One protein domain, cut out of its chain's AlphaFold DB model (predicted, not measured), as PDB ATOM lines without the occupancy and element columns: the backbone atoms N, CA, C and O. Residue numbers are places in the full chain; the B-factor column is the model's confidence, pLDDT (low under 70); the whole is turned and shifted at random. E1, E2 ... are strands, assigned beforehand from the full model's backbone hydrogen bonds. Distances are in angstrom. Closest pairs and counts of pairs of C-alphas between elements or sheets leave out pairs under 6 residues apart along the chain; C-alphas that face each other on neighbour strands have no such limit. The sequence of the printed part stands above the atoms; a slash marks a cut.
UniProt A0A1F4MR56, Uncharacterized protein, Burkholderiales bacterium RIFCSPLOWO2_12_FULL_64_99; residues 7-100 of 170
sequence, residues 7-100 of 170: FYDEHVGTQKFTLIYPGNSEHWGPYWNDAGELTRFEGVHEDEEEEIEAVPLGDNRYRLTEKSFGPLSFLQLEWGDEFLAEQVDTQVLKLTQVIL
ATOM      1  N   PHE A   7     301.143 484.923 343.136       91.75
ATOM      2  CA  PHE A   7     300.479 484.076 342.150       91.75
ATOM      3  C   PHE A   7     301.457 483.477 341.127       91.75
ATOM      4  O   PHE A   7     301.390 482.288 340.834       91.75
ATOM      5  N   TYR A   8     302.390 484.279 340.609       91.62
ATOM      6  CA  TYR A   8     303.319 483.820 339.574       91.62
ATOM      7  C   TYR A   8     304.391 482.870 340.119       91.62
ATOM      8  O   TYR A   8     304.926 482.057 339.368       91.62
ATOM      9  N   ASP A   9     304.667 482.913 341.426       91.88
ATOM     10  CA  ASP A   9     305.574 481.957 342.068       91.88
ATOM     11  C   ASP A   9     304.977 480.539 342.069       91.88
ATOM     12  O   ASP A   9     305.709 479.551 342.097       91.88
ATOM     13  N   GLU A  10     303.649 480.409 341.962       91.75
ATOM     14  CA  GLU A  10     302.975 479.110 341.853       91.75
ATOM     15  C   GLU A  10     303.205 478.409 340.512       91.75
ATOM     16  O   GLU A  10     302.845 477.238 340.390       91.75
ATOM     17  N   HIS A  11     303.803 479.108 339.541       91.50
ATOM     18  CA  HIS A  11     304.180 478.586 338.226       91.50
ATOM     19  C   HIS A  11     305.650 478.120 338.192       91.50
ATOM     20  O   HIS A  11     306.156 477.647 337.173       91.50
ATOM     21  N   VAL A  12     306.385 478.254 339.300       92.94
ATOM     22  CA  VAL A  12     307.768 477.773 339.371       92.94
ATOM     23  C   VAL A  12     307.786 476.249 339.269       92.94
ATOM     24  O   VAL A  12     307.125 475.549 340.031       92.94
ATOM     25  N   GLY A  13     308.594 475.730 338.340       94.38
ATOM     26  CA  GLY A  13     308.699 474.291 338.084       94.38
ATOM     27  C   GLY A  13     307.690 473.757 337.067       94.38
ATOM     28  O   GLY A  13     307.548 472.538 336.958       94.38
ATOM     29  N   THR A  14     307.015 474.645 336.329       96.62
ATOM     30  CA  THR A  14     306.122 474.279 335.226       96.62
ATOM     31  C   THR A  14     306.822 473.389 334.201       96.62
ATOM     32  O   THR A  14     307.969 473.621 333.810       96.62
ATOM     33  N   GLN A  15     306.101 472.363 333.760       97.19
ATOM     34  CA  GLN A  15     306.497 471.413 332.729       97.19
ATOM     35  C   GLN A  15     305.373 471.264 331.705       97.19
ATOM     36  O   GLN A  15     304.206 471.502 332.013       97.19
ATOM     37  N   LYS A  16     305.735 470.857 330.487       97.56
ATOM     38  CA  LYS A  16     304.786 470.606 329.400       97.56
ATOM     39  C   LYS A  16     304.257 469.179 329.461       97.56
ATOM     40  O   LYS A  16     305.043 468.250 329.650       97.56
ATOM     41  N   PHE A  17     302.955 469.030 329.246       98.06
ATOM     42  CA  PHE A  17     302.270 467.744 329.189       98.06
ATOM     43  C   PHE A  17     301.196 467.740 328.103       98.06
ATOM     44  O   PHE A  17     300.580 468.766 327.827       98.06
ATOM     45  N   THR A  18     300.904 466.565 327.564       97.75
ATOM     46  CA  THR A  18     299.626 466.270 326.919       97.75
ATOM     47  C   THR A  18     298.662 465.780 327.993       97.75
ATOM     48  O   THR A  18     298.941 464.786 328.672       97.75
ATOM     49  N   LEU A  19     297.542 466.478 328.180       97.75
ATOM     50  CA  LEU A  19     296.475 466.066 329.086       97.75
ATOM     51  C   LEU A  19     295.397 465.318 328.304       97.75
ATOM     52  O   LEU A  19     294.771 465.892 327.421       97.75
ATOM     53  N   ILE A  20     295.154 464.071 328.691       96.81
ATOM     54  CA  ILE A  20     294.058 463.230 328.215       96.81
ATOM     55  C   ILE A  20     292.866 463.398 329.162       96.81
ATOM     56  O   ILE A  20     293.010 463.224 330.377       96.81
ATOM     57  N   TYR A  21     291.682 463.698 328.632       95.19
ATOM     58  CA  TYR A  21     290.477 463.931 329.431       95.19
ATOM     59  C   TYR A  21     289.193 463.486 328.711       95.19
ATOM     60  O   TYR A  21     289.141 463.470 327.487       95.19
ATOM     61  N   PRO A  22     288.119 463.134 329.442       93.38
ATOM     62  CA  PRO A  22     286.842 462.824 328.810       93.38
ATOM     63  C   PRO A  22     286.172 464.104 328.290       93.38
ATOM     64  O   PRO A  22     285.834 464.994 329.076       93.38
ATOM     65  N   GLY A  23     285.966 464.183 326.977       88.56
ATOM     66  CA  GLY A  23     285.154 465.221 326.341       88.56
ATOM     67  C   GLY A  23     283.658 464.888 326.323       88.56
ATOM     68  O   GLY A  23     283.211 463.829 326.776       88.56
ATOM     69  N   ASN A  24     282.868 465.810 325.781       86.31
ATOM     70  CA  ASN A  24     281.495 465.571 325.342       86.31
ATOM     71  C   ASN A  24     281.448 465.321 323.817       86.31
ATOM     72  O   ASN A  24     282.475 465.294 323.144       86.31
ATOM     73  N   SER A  25     280.248 465.182 323.245       82.25
ATOM     74  CA  SER A  25     280.058 464.982 321.797       82.25
ATOM     75  C   SER A  25     280.493 466.164 320.919       82.25
ATOM     76  O   SER A  25     280.505 466.043 319.700       82.25
ATOM     77  N   GLU A  26     280.788 467.316 321.522       83.88
ATOM     78  CA  GLU A  26     281.261 468.531 320.854       83.88
ATOM     79  C   GLU A  26     282.763 468.770 321.095       83.88
ATOM     80  O   GLU A  26     283.268 469.837 320.752       83.88
ATOM     81  N   HIS A  27     283.479 467.787 321.661       78.62
ATOM     82  CA  HIS A  27     284.901 467.862 322.022       78.62
ATOM     83  C   HIS A  27     285.218 468.920 323.099       78.62
ATOM     84  O   HIS A  27     286.318 469.468 323.163       78.62
ATOM     85  N   TRP A  28     284.248 469.235 323.967       84.75
ATOM     86  CA  TRP A  28     284.411 470.153 325.102       84.75
ATOM     87  C   TRP A  28     284.552 469.376 326.402       84.75
ATOM     88  O   TRP A  28     283.936 468.324 326.576       84.75
ATOM     89  N   GLY A  29     285.303 469.910 327.360       88.19
ATOM     90  CA  GLY A  29     285.422 469.284 328.670       88.19
ATOM     91  C   GLY A  29     286.771 469.553 329.313       88.19
ATOM     92  O   GLY A  29     287.429 470.513 328.961       88.19
ATOM     93  N   PRO A  30     287.188 468.761 330.298       93.25
ATOM     94  CA  PRO A  30     286.360 467.791 330.996       93.25
ATOM     95  C   PRO A  30     285.242 468.486 331.775       93.25
ATOM     96  O   PRO A  30     285.342 469.661 332.114       93.25
ATOM     97  N   TYR A  31     284.183 467.746 332.081       93.56
ATOM     98  CA  TYR A  31     283.149 468.171 333.025       93.56
ATOM     99  C   TYR A  31     283.247 467.320 334.287       93.56
ATOM    100  O   TYR A  31     283.704 466.179 334.231       93.56
ATOM    101  N   TRP A  32     282.819 467.860 335.422       95.31
ATOM    102  CA  TRP A  32     282.869 467.160 336.702       95.31
ATOM    103  C   TRP A  32     281.702 467.549 337.609       95.31
ATOM    104  O   TRP A  32     281.047 468.571 337.396       95.31
ATOM    105  N   ASN A  33     281.440 466.715 338.614       95.06
ATOM    106  CA  ASN A  33     280.447 466.976 339.656       95.06
ATOM    107  C   ASN A  33     281.032 467.796 340.827       95.06
ATOM    108  O   ASN A  33     282.209 468.149 340.834       95.06
ATOM    109  N   ASP A  34     280.233 468.059 341.864       95.19
ATOM    110  CA  ASP A  34     280.662 468.845 343.035       95.19
ATOM    111  C   ASP A  34     281.782 468.184 343.869       95.19
ATOM    112  O   ASP A  34     282.431 468.856 344.670       95.19
ATOM    113  N   ALA A  35     282.034 466.883 343.681       96.00
ATOM    114  CA  ALA A  35     283.166 466.166 344.275       96.00
ATOM    115  C   ALA A  35     284.433 466.208 343.391       96.00
ATOM    116  O   ALA A  35     285.487 465.701 343.782       96.00
ATOM    117  N   GLY A  36     284.341 466.820 342.205       96.62
ATOM    118  CA  GLY A  36     285.420 466.903 341.227       96.62
ATOM    119  C   GLY A  36     285.610 465.630 340.402       96.62
ATOM    120  O   GLY A  36     286.593 465.517 339.670       96.62
ATOM    121  N   GLU A  37     284.694 464.666 340.505       97.38
ATOM    122  CA  GLU A  37     284.738 463.424 339.735       97.38
ATOM    123  C   GLU A  37     284.330 463.691 338.288       97.38
ATOM    124  O   GLU A  37     283.361 464.411 338.032       97.38
ATOM    125  N   LEU A  38     285.061 463.101 337.342       95.81
ATOM    126  CA  LEU A  38     284.855 463.350 335.919       95.81
ATOM    127  C   LEU A  38     283.547 462.738 335.419       95.81
ATOM    128  O   LEU A  38     283.274 461.550 335.606       95.81
ATOM    129  N   THR A  39     282.779 463.540 334.694       92.94
ATOM    130  CA  THR A  39     281.571 463.105 333.999       92.94
ATOM    131  C   THR A  39     281.950 462.516 332.645       92.94
ATOM    132  O   THR A  39     282.583 463.183 331.827       92.94
ATOM    133  N   ARG A  40     281.519 461.278 332.378       89.25
ATOM    134  CA  ARG A  40     281.577 460.671 331.042       89.25
ATOM    135  C   ARG A  40     280.198 460.725 330.397       89.25
ATOM    136  O   ARG A  40     279.223 460.270 330.994       89.25
ATOM    137  N   PHE A  41     280.125 461.286 329.196       85.81
ATOM    138  CA  PHE A  41     278.877 461.406 328.449       85.81
ATOM    139  C   PHE A  41     278.561 460.104 327.713       85.81
ATOM    140  O   PHE A  41     279.443 459.468 327.136       85.81
ATOM    141  N   GLU A  42     277.295 459.693 327.744       84.56
ATOM    142  CA  GLU A  42     276.844 458.485 327.054       84.56
ATOM    143  C   GLU A  42     277.059 458.611 325.537       84.56
ATOM    144  O   GLU A  42     276.793 459.655 324.944       84.56
ATOM    145  N   GLY A  43     277.567 457.548 324.909       79.31
ATOM    146  CA  GLY A  43     277.876 457.519 323.474       79.31
ATOM    147  C   GLY A  43     279.197 458.189 323.077       79.31
ATOM    148  O   GLY A  43     279.582 458.093 321.914       79.31
ATOM    149  N   VAL A  44     279.914 458.815 324.017       80.69
ATOM    150  CA  VAL A  44     281.280 459.317 323.805       80.69
ATOM    151  C   VAL A  44     282.265 458.277 324.328       80.69
ATOM    152  O   VAL A  44     282.279 457.948 325.515       80.69
ATOM    153  N   HIS A  45     283.067 457.722 323.423       75.50
ATOM    154  CA  HIS A  45     283.992 456.627 323.733       75.50
ATOM    155  C   HIS A  45     285.466 457.013 323.613       75.50
ATOM    156  O   HIS A  45     286.319 456.272 324.098       75.50
ATOM    157  N   GLU A  46     285.758 458.154 322.993       84.75
ATOM    158  CA  GLU A  46     287.114 458.652 322.790       84.75
ATOM    159  C   GLU A  46     287.430 459.717 323.848       84.75
ATOM    160  O   GLU A  46     286.568 460.522 324.210       84.75
ATOM    161  N   ASP A  47     288.637 459.649 324.411       91.81
ATOM    162  CA  ASP A  47     289.161 460.709 325.271       91.81
ATOM    163  C   ASP A  47     289.776 461.795 324.360       91.81
ATOM    164  O   ASP A  47     290.332 461.489 323.305       91.81
ATOM    165  N   GLU A  48     289.676 463.054 324.775       93.00
ATOM    166  CA  GLU A  48     290.295 464.203 324.115       93.00
ATOM    167  C   GLU A  48     291.712 464.428 324.638       93.00
ATOM    168  O   GLU A  48     292.038 464.035 325.763       93.00
ATOM    169  N   GLU A  49     292.528 465.124 323.850       94.06
ATOM    170  CA  GLU A  49     293.900 465.469 324.210       94.06
ATOM    171  C   GLU A  49     294.175 466.954 323.970       94.06
ATOM    172  O   GLU A  49     293.882 467.491 322.902       94.06
ATOM    173  N   GLU A  50     294.790 467.623 324.945       94.31
ATOM    174  CA  GLU A  50     295.264 468.998 324.779       94.31
ATOM    175  C   GLU A  50     296.640 469.189 325.427       94.31
ATOM    176  O   GLU A  50     296.913 468.687 326.520       94.31
ATOM    177  N   GLU A  51     297.522 469.931 324.755       96.00
ATOM    178  CA  GLU A  51     298.799 470.349 325.330       96.00
ATOM    179  C   GLU A  51     298.575 471.411 326.415       96.00
ATOM    180  O   GLU A  51     297.957 472.457 326.186       96.00
ATOM    181  N   ILE A  52     299.146 471.178 327.589       96.56
ATOM    182  CA  ILE A  52     299.092 472.078 328.736       96.56
ATOM    183  C   ILE A  52     300.481 472.282 329.326       96.56
ATOM    184  O   ILE A  52     301.403 471.485 329.122       96.56
ATOM    185  N   GLU A  53     300.607 473.315 330.147       96.69
ATOM    186  CA  GLU A  53     301.709 473.419 331.086       96.69
ATOM    187  C   GLU A  53     301.186 473.318 332.520       96.69
ATOM    188  O   GLU A  53     300.181 473.943 332.878       96.69
ATOM    189  N   ALA A  54     301.860 472.521 333.347       98.00
ATOM    190  CA  ALA A  54     301.471 472.288 334.731       98.00
ATOM    191  C   ALA A  54     302.681 472.087 335.648       98.00
ATOM    192  O   ALA A  54     303.744 471.631 335.222       98.00
ATOM    193  N   VAL A  55     302.505 472.383 336.935       98.00
ATOM    194  CA  VAL A  55     303.492 472.101 337.986       98.00
ATOM    195  C   VAL A  55     303.124 470.788 338.680       98.00
ATOM    196  O   VAL A  55     302.026 470.698 339.239       98.00
ATOM    197  N   PRO A  56     304.013 469.779 338.707       97.62
ATOM    198  CA  PRO A  56     303.829 468.607 339.554       97.62
ATOM    199  C   PRO A  56     303.953 468.994 341.032       97.62
ATOM    200  O   PRO A  56     304.967 469.548 341.455       97.62
ATOM    201  N   LEU A  57     302.934 468.681 341.828       97.19
ATOM    202  CA  LEU A  57     302.894 468.971 343.265       97.19
ATOM    203  C   LEU A  57     303.246 467.750 344.136       97.19
ATOM    204  O   LEU A  57     303.305 467.872 345.358       97.19
ATOM    205  N   GLY A  58     303.489 466.592 343.513       95.19
ATOM    206  CA  GLY A  58     303.657 465.300 344.184       95.19
ATOM    207  C   GLY A  58     302.347 464.513 344.268       95.19
ATOM    208  O   GLY A  58     301.275 465.056 344.014       95.19
ATOM    209  N   ASP A  59     302.434 463.218 344.582       94.88
ATOM    210  CA  ASP A  59     301.280 462.324 344.786       94.88
ATOM    211  C   ASP A  59     300.230 462.371 343.658       94.88
ATOM    212  O   ASP A  59     299.028 462.439 343.908       94.88
ATOM    213  N   ASN A  60     300.687 462.355 342.397       97.00
ATOM    214  CA  ASN A  60     299.844 462.441 341.194       97.00
ATOM    215  C   ASN A  60     298.988 463.717 341.094       97.00
ATOM    216  O   ASN A  60     298.050 463.774 340.297       97.00
ATOM    217  N   ARG A  61     299.305 464.745 341.885       98.31
ATOM    218  CA  ARG A  61     298.647 466.047 341.861       98.31
ATOM    219  C   ARG A  61     299.443 467.029 341.017       98.31
ATOM    220  O   ARG A  61     300.663 467.138 341.138       98.31
ATOM    221  N   TYR A  62     298.721 467.797 340.222       98.50
ATOM    222  CA  TYR A  62     299.264 468.800 339.322       98.50
ATOM    223  C   TYR A  62     298.490 470.103 339.485       98.50
ATOM    224  O   TYR A  62     297.312 470.090 339.847       98.50
ATOM    225  N   ARG A  63     299.150 471.228 339.217       98.00
ATOM    226  CA  ARG A  63     298.516 472.546 339.109       98.00
ATOM    227  C   ARG A  63     298.631 473.044 337.685       98.00
ATOM    228  O   ARG A  63     299.746 473.133 337.179       98.00
ATOM    229  N   LEU A  64     297.509 473.390 337.063       96.94
ATOM    230  CA  LEU A  64     297.504 473.957 335.722       96.94
ATOM    231  C   LEU A  64     298.093 475.372 335.751       96.94
ATOM    232  O   LEU A  64     297.678 476.204 336.558       96.94
ATOM    233  N   THR A  65     299.038 475.649 334.857       94.38
ATOM    234  CA  THR A  65     299.681 476.966 334.732       94.38
ATOM    235  C   THR A  65     299.513 477.596 333.367       94.38
ATOM    236  O   THR A  65     299.617 478.810 333.283       94.38
ATOM    237  N   GLU A  66     299.268 476.802 332.322       91.75
ATOM    238  CA  GLU A  66     298.945 477.314 330.991       91.75
ATOM    239  C   GLU A  66     298.165 476.290 330.160       91.75
ATOM    240  O   GLU A  66     298.328 475.079 330.329       91.75
ATOM    241  N   LYS A  67     297.332 476.786 329.244       90.75
ATOM    242  CA  LYS A  67     296.661 476.016 328.194       90.75
ATOM    243  C   LYS A  67     297.209 476.450 326.845       90.75
ATOM    244  O   LYS A  67     297.275 477.646 326.572       90.75
ATOM    245  N   SER A  68     297.522 475.511 325.956       84.31
ATOM    246  CA  SER A  68     298.142 475.871 324.670       84.31
ATOM    247  C   SER A  68     297.254 476.751 323.786       84.31
ATOM    248  O   SER A  68     297.762 477.573 323.026       84.31
ATOM    249  N   PHE A  69     295.929 476.644 323.923       79.44
ATOM    250  CA  PHE A  69     294.971 477.504 323.219       79.44
ATOM    251  C   PHE A  69     294.453 478.683 324.065       79.44
ATOM    252  O   PHE A  69     293.551 479.407 323.630       79.44
ATOM    253  N   GLY A  70     295.007 478.906 325.261       80.88
ATOM    254  CA  GLY A  70     294.629 479.993 326.167       80.88
ATOM    255  C   GLY A  70     293.106 480.072 326.386       80.88
ATOM    256  O   GLY A  70     292.493 479.081 326.794       80.88
ATOM    257  N   PRO A  71     292.445 481.213 326.101       70.81
ATOM    258  CA  PRO A  71     290.999 481.370 326.283       70.81
ATOM    259  C   PRO A  71     290.153 480.641 325.228       70.81
ATOM    260  O   PRO A  71     288.938 480.570 325.394       70.81
ATOM    261  N   LEU A  72     290.762 480.150 324.144       77.88
ATOM    262  CA  LEU A  72     290.095 479.378 323.089       77.88
ATOM    263  C   LEU A  72     290.193 477.865 323.325       77.88
ATOM    264  O   LEU A  72     289.701 477.090 322.512       77.88
ATOM    265  N   SER A  73     290.843 477.460 324.414       86.06
ATOM    266  CA  SER A  73     290.925 476.072 324.841       86.06
ATOM    267  C   SER A  73     289.544 475.495 325.146       86.06
ATOM    268  O   SER A  73     288.691 476.165 325.741       86.06
ATOM    269  N   PHE A  74     289.352 474.230 324.778       85.12
ATOM    270  CA  PHE A  74     288.157 473.474 325.135       85.12
ATOM    271  C   PHE A  74     288.213 472.955 326.578       85.12
ATOM    272  O   PHE A  74     287.165 472.577 327.111       85.12
ATOM    273  N   LEU A  75     289.394 473.022 327.221       91.12
ATOM    274  CA  LEU A  75     289.602 472.696 328.626       91.12
ATOM    275  C   LEU A  75     288.826 473.620 329.563       91.12
ATOM    276  O   LEU A  75     289.026 474.840 329.629       91.12
ATOM    277  N   GLN A  76     288.002 473.001 330.402       91.69
ATOM    278  CA  GLN A  76     287.296 473.696 331.477       91.69
ATOM    279  C   GLN A  76     288.187 474.047 332.673       91.69
ATOM    280  O   GLN A  76     287.788 474.899 333.476       91.69
ATOM    281  N   LEU A  77     289.359 473.414 332.793       93.31
ATOM    282  CA  LEU A  77     290.385 473.769 333.775       93.31
ATOM    283  C   LEU A  77     290.962 475.160 333.478       93.31
ATOM    284  O   LEU A  77     291.033 475.596 332.326       93.31
ATOM    285  N   GLU A  78     291.354 475.863 334.530       92.31
ATOM    286  CA  GLU A  78     291.880 477.226 334.474       92.31
ATOM    287  C   GLU A  78     293.172 477.362 335.286       92.31
ATOM    288  O   GLU A  78     293.548 476.471 336.046       92.31
ATOM    289  N   TRP A  79     293.877 478.481 335.124       92.50
ATOM    290  CA  TRP A  79     295.110 478.738 335.868       92.50
ATOM    291  C   TRP A  79     294.936 478.573 337.381       92.50
ATOM    292  O   TRP A  79     294.039 479.145 337.998       92.50
ATOM    293  N   GLY A  80     295.848 477.829 337.997       94.69
ATOM    294  CA  GLY A  80     295.824 477.557 339.428       94.69
ATOM    295  C   GLY A  80     294.803 476.499 339.852       94.69
ATOM    296  O   GLY A  80     294.779 476.157 341.037       94.69
ATOM    297  N   ASP A  81     293.997 475.955 338.931       96.56
ATOM    298  CA  ASP A  81     293.238 474.738 339.204       96.56
ATOM    299  C   ASP A  81     294.204 473.585 339.456       96.56
ATOM    300  O   ASP A  81     295.232 473.430 338.792       96.56
ATOM    301  N   GLU A  82     293.848 472.755 340.425       98.06
ATOM    302  CA  GLU A  82     294.617 471.577 340.772       98.06
ATOM    303  C   GLU A  82     293.818 470.330 340.424       98.06
ATOM    304  O   GLU A  82     292.591 470.305 340.529       98.06
ATOM    305  N   PHE A  83     294.514 469.296 339.981       98.50
ATOM    306  CA  PHE A  83     293.892 468.070 339.514       98.50
ATOM    307  C   PHE A  83     294.767 466.861 339.817       98.50
ATOM    308  O   PHE A  83     295.981 466.978 339.994       98.50
ATOM    309  N   LEU A  84     294.130 465.698 339.895       98.56
ATOM    310  CA  LEU A  84     294.797 464.409 339.951       98.56
ATOM    311  C   LEU A  84     294.866 463.827 338.545       98.56
ATOM    312  O   LEU A  84     293.886 463.870 337.796       98.56
ATOM    313  N   ALA A  85     296.019 463.269 338.201       98.38
ATOM    314  CA  ALA A  85     296.205 462.574 336.942       98.38
ATOM    315  C   ALA A  85     297.131 461.371 337.099       98.38
ATOM    316  O   ALA A  85     298.127 461.414 337.822       98.38
ATOM    317  N   GLU A  86     296.814 460.301 336.383       97.81
ATOM    318  CA  GLU A  86     297.731 459.184 336.199       97.81
ATOM    319  C   GLU A  86     298.741 459.551 335.109       97.81
ATOM    320  O   GLU A  86     298.360 459.947 334.008       97.81
ATOM    321  N   GLN A  87     300.033 459.420 335.401       97.00
ATOM    322  CA  GLN A  87     301.063 459.594 334.387       97.00
ATOM    323  C   GLN A  87     301.201 458.299 333.583       97.00
ATOM    324  O   GLN A  87     301.740 457.310 334.079       97.00
ATOM    325  N   VAL A  88     300.699 458.308 332.349       96.94
ATOM    326  CA  VAL A  88     300.695 457.128 331.466       96.94
ATOM    327  C   VAL A  88     301.930 457.068 330.561       96.94
ATOM    328  O   VAL A  88     302.292 455.992 330.092       96.94
ATOM    329  N   ASP A  89     302.607 458.203 330.365       95.56
ATOM    330  CA  ASP A  89     303.935 458.315 329.750       95.56
ATOM    331  C   ASP A  89     304.668 459.557 330.305       95.56
ATOM    332  O   ASP A  89     304.100 460.380 331.024       95.56
ATOM    333  N   THR A  90     305.941 459.727 329.960       92.25
ATOM    334  CA  THR A  90     306.867 460.773 330.418       92.25
ATOM    335  C   THR A  90     306.267 462.180 330.385       92.25
ATOM    336  O   THR A  90     306.521 462.964 331.294       92.25
ATOM    337  N   GLN A  91     305.454 462.505 329.379       96.31
ATOM    338  CA  GLN A  91     304.777 463.803 329.254       96.31
ATOM    339  C   GLN A  91     303.277 463.658 328.991       96.31
ATOM    340  O   GLN A  91     302.654 464.583 328.486       96.31
ATOM    341  N   VAL A  92     302.684 462.511 329.330       98.31
ATOM    342  CA  VAL A  92     301.265 462.252 329.071       98.31
ATOM    343  C   VAL A  92     300.556 461.973 330.385       98.31
ATOM    344  O   VAL A  92     300.891 461.035 331.112       98.31
ATOM    345  N   LEU A  93     299.569 462.813 330.686       98.50
ATOM    346  CA  LEU A  93     298.769 462.763 331.900       98.50
ATOM    347  C   LEU A  93     297.340 462.382 331.540       98.50
ATOM    348  O   LEU A  93     296.713 463.051 330.729       98.50
ATOM    349  N   LYS A  94     296.791 461.353 332.180       97.94
ATOM    350  CA  LYS A  94     295.367 461.038 332.103       97.94
ATOM    351  C   LYS A  94     294.653 461.626 333.306       97.94
ATOM    352  O   LYS A  94     294.876 461.181 334.431       97.94
ATOM    353  N   LEU A  95     293.800 462.620 333.075       98.19
ATOM    354  CA  LEU A  95     293.021 463.256 334.129       98.19
ATOM    355  C   LEU A  95     292.116 462.227 334.815       98.19
ATOM    356  O   LEU A  95     291.402 461.476 334.150       98.19
ATOM    357  N   THR A  96     292.115 462.227 336.146       97.69
ATOM    358  CA  THR A  96     291.269 461.332 336.948       97.69
ATOM    359  C   THR A  96     290.282 462.086 337.826       97.69
ATOM    360  O   THR A  96     289.162 461.615 338.013       97.69
ATOM    361  N   GLN A  97     290.661 463.260 338.338       97.94
ATOM    362  CA  GLN A  97     289.806 464.063 339.211       97.94
ATOM    363  C   GLN A  97     290.244 465.529 339.224       97.94
ATOM    364  O   GLN A  97     291.432 465.828 339.141       97.94
ATOM    365  N   VAL A  98     289.298 466.447 339.401       98.19
ATOM    366  CA  VAL A  98     289.574 467.863 339.682       98.19
ATOM    367  C   VAL A  98     289.537 468.102 341.190       98.19
ATOM    368  O   VAL A  98     288.631 467.639 341.878       98.19
ATOM    369  N   ILE A  99     290.514 468.828 341.734       97.94
ATOM    370  CA  ILE A  99     290.549 469.160 343.160       97.94
ATOM    371  C   ILE A  99     289.680 470.390 343.418       97.94
ATOM    372  O   ILE A  99     289.917 471.472 342.882       97.94
ATOM    373  N   LEU A 100     288.688 470.217 344.290       96.69
ATOM    374  CA  LEU A 100     287.772 471.264 344.726       96.69
ATOM    375  C   LEU A 100     287.919 471.540 346.238       96.69
ATOM    376  O   LEU A 100     288.318 470.648 346.988       96.69
TER     377      LEU A 100
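This is residues 7 to 100 of the 170 residues of an uncharacterized protein of Burkholderiales bacterium RIFCSPLOWO2_12_FULL_64_99 (UniProt A0A1F4MR56). Five curved strands form a small closed barrel; residues 7 to 14 extend at one end of its long axis and the loop of residues 23 to 46 at the other. E1 to E5 are a meander, each the antiparallel neighbour of the one before, and E5 closes the mixed ring parallel to E1. The 94 printed residues have no named helix, and 43 are in strands: all strand, compact, radius of gyration of the C-alphas 12.5 A, spans 40 by 27 by 27 A.

Hairpin E1, residues 15 to 22, and E2, residues 47 to 58, has N 17 and O 52 at 2.9 A. E2 bends by 89 degrees at residue 51. Hairpin E2 and E3, residues 61 to 67, has N 55 and O 63 at 2.9 A. Hairpin E3 and E4, residues 82 to 89, has N 62 and O 83 at 2.9 A. Hairpin E4 and E5, residues 92 to 99, has N 84 and O 97 at 2.8 A. Across E5 and E1, N 93 and O 18 are 2.9 A apart.

E1 begins at C-alpha 15 (306.497, 471.413, 332.729); E5 ends at C-alpha 99 (290.549, 469.160, 343.160). E1 is 21.8 A long, E2 24.3 A.

The farthest C-alphas, of Asp 9 and Gly 43, are 41.4 A apart. The printed part has no cut; links E1 to E2 and E3 to E4 are long. No printed residue is under 70 in pLDDT.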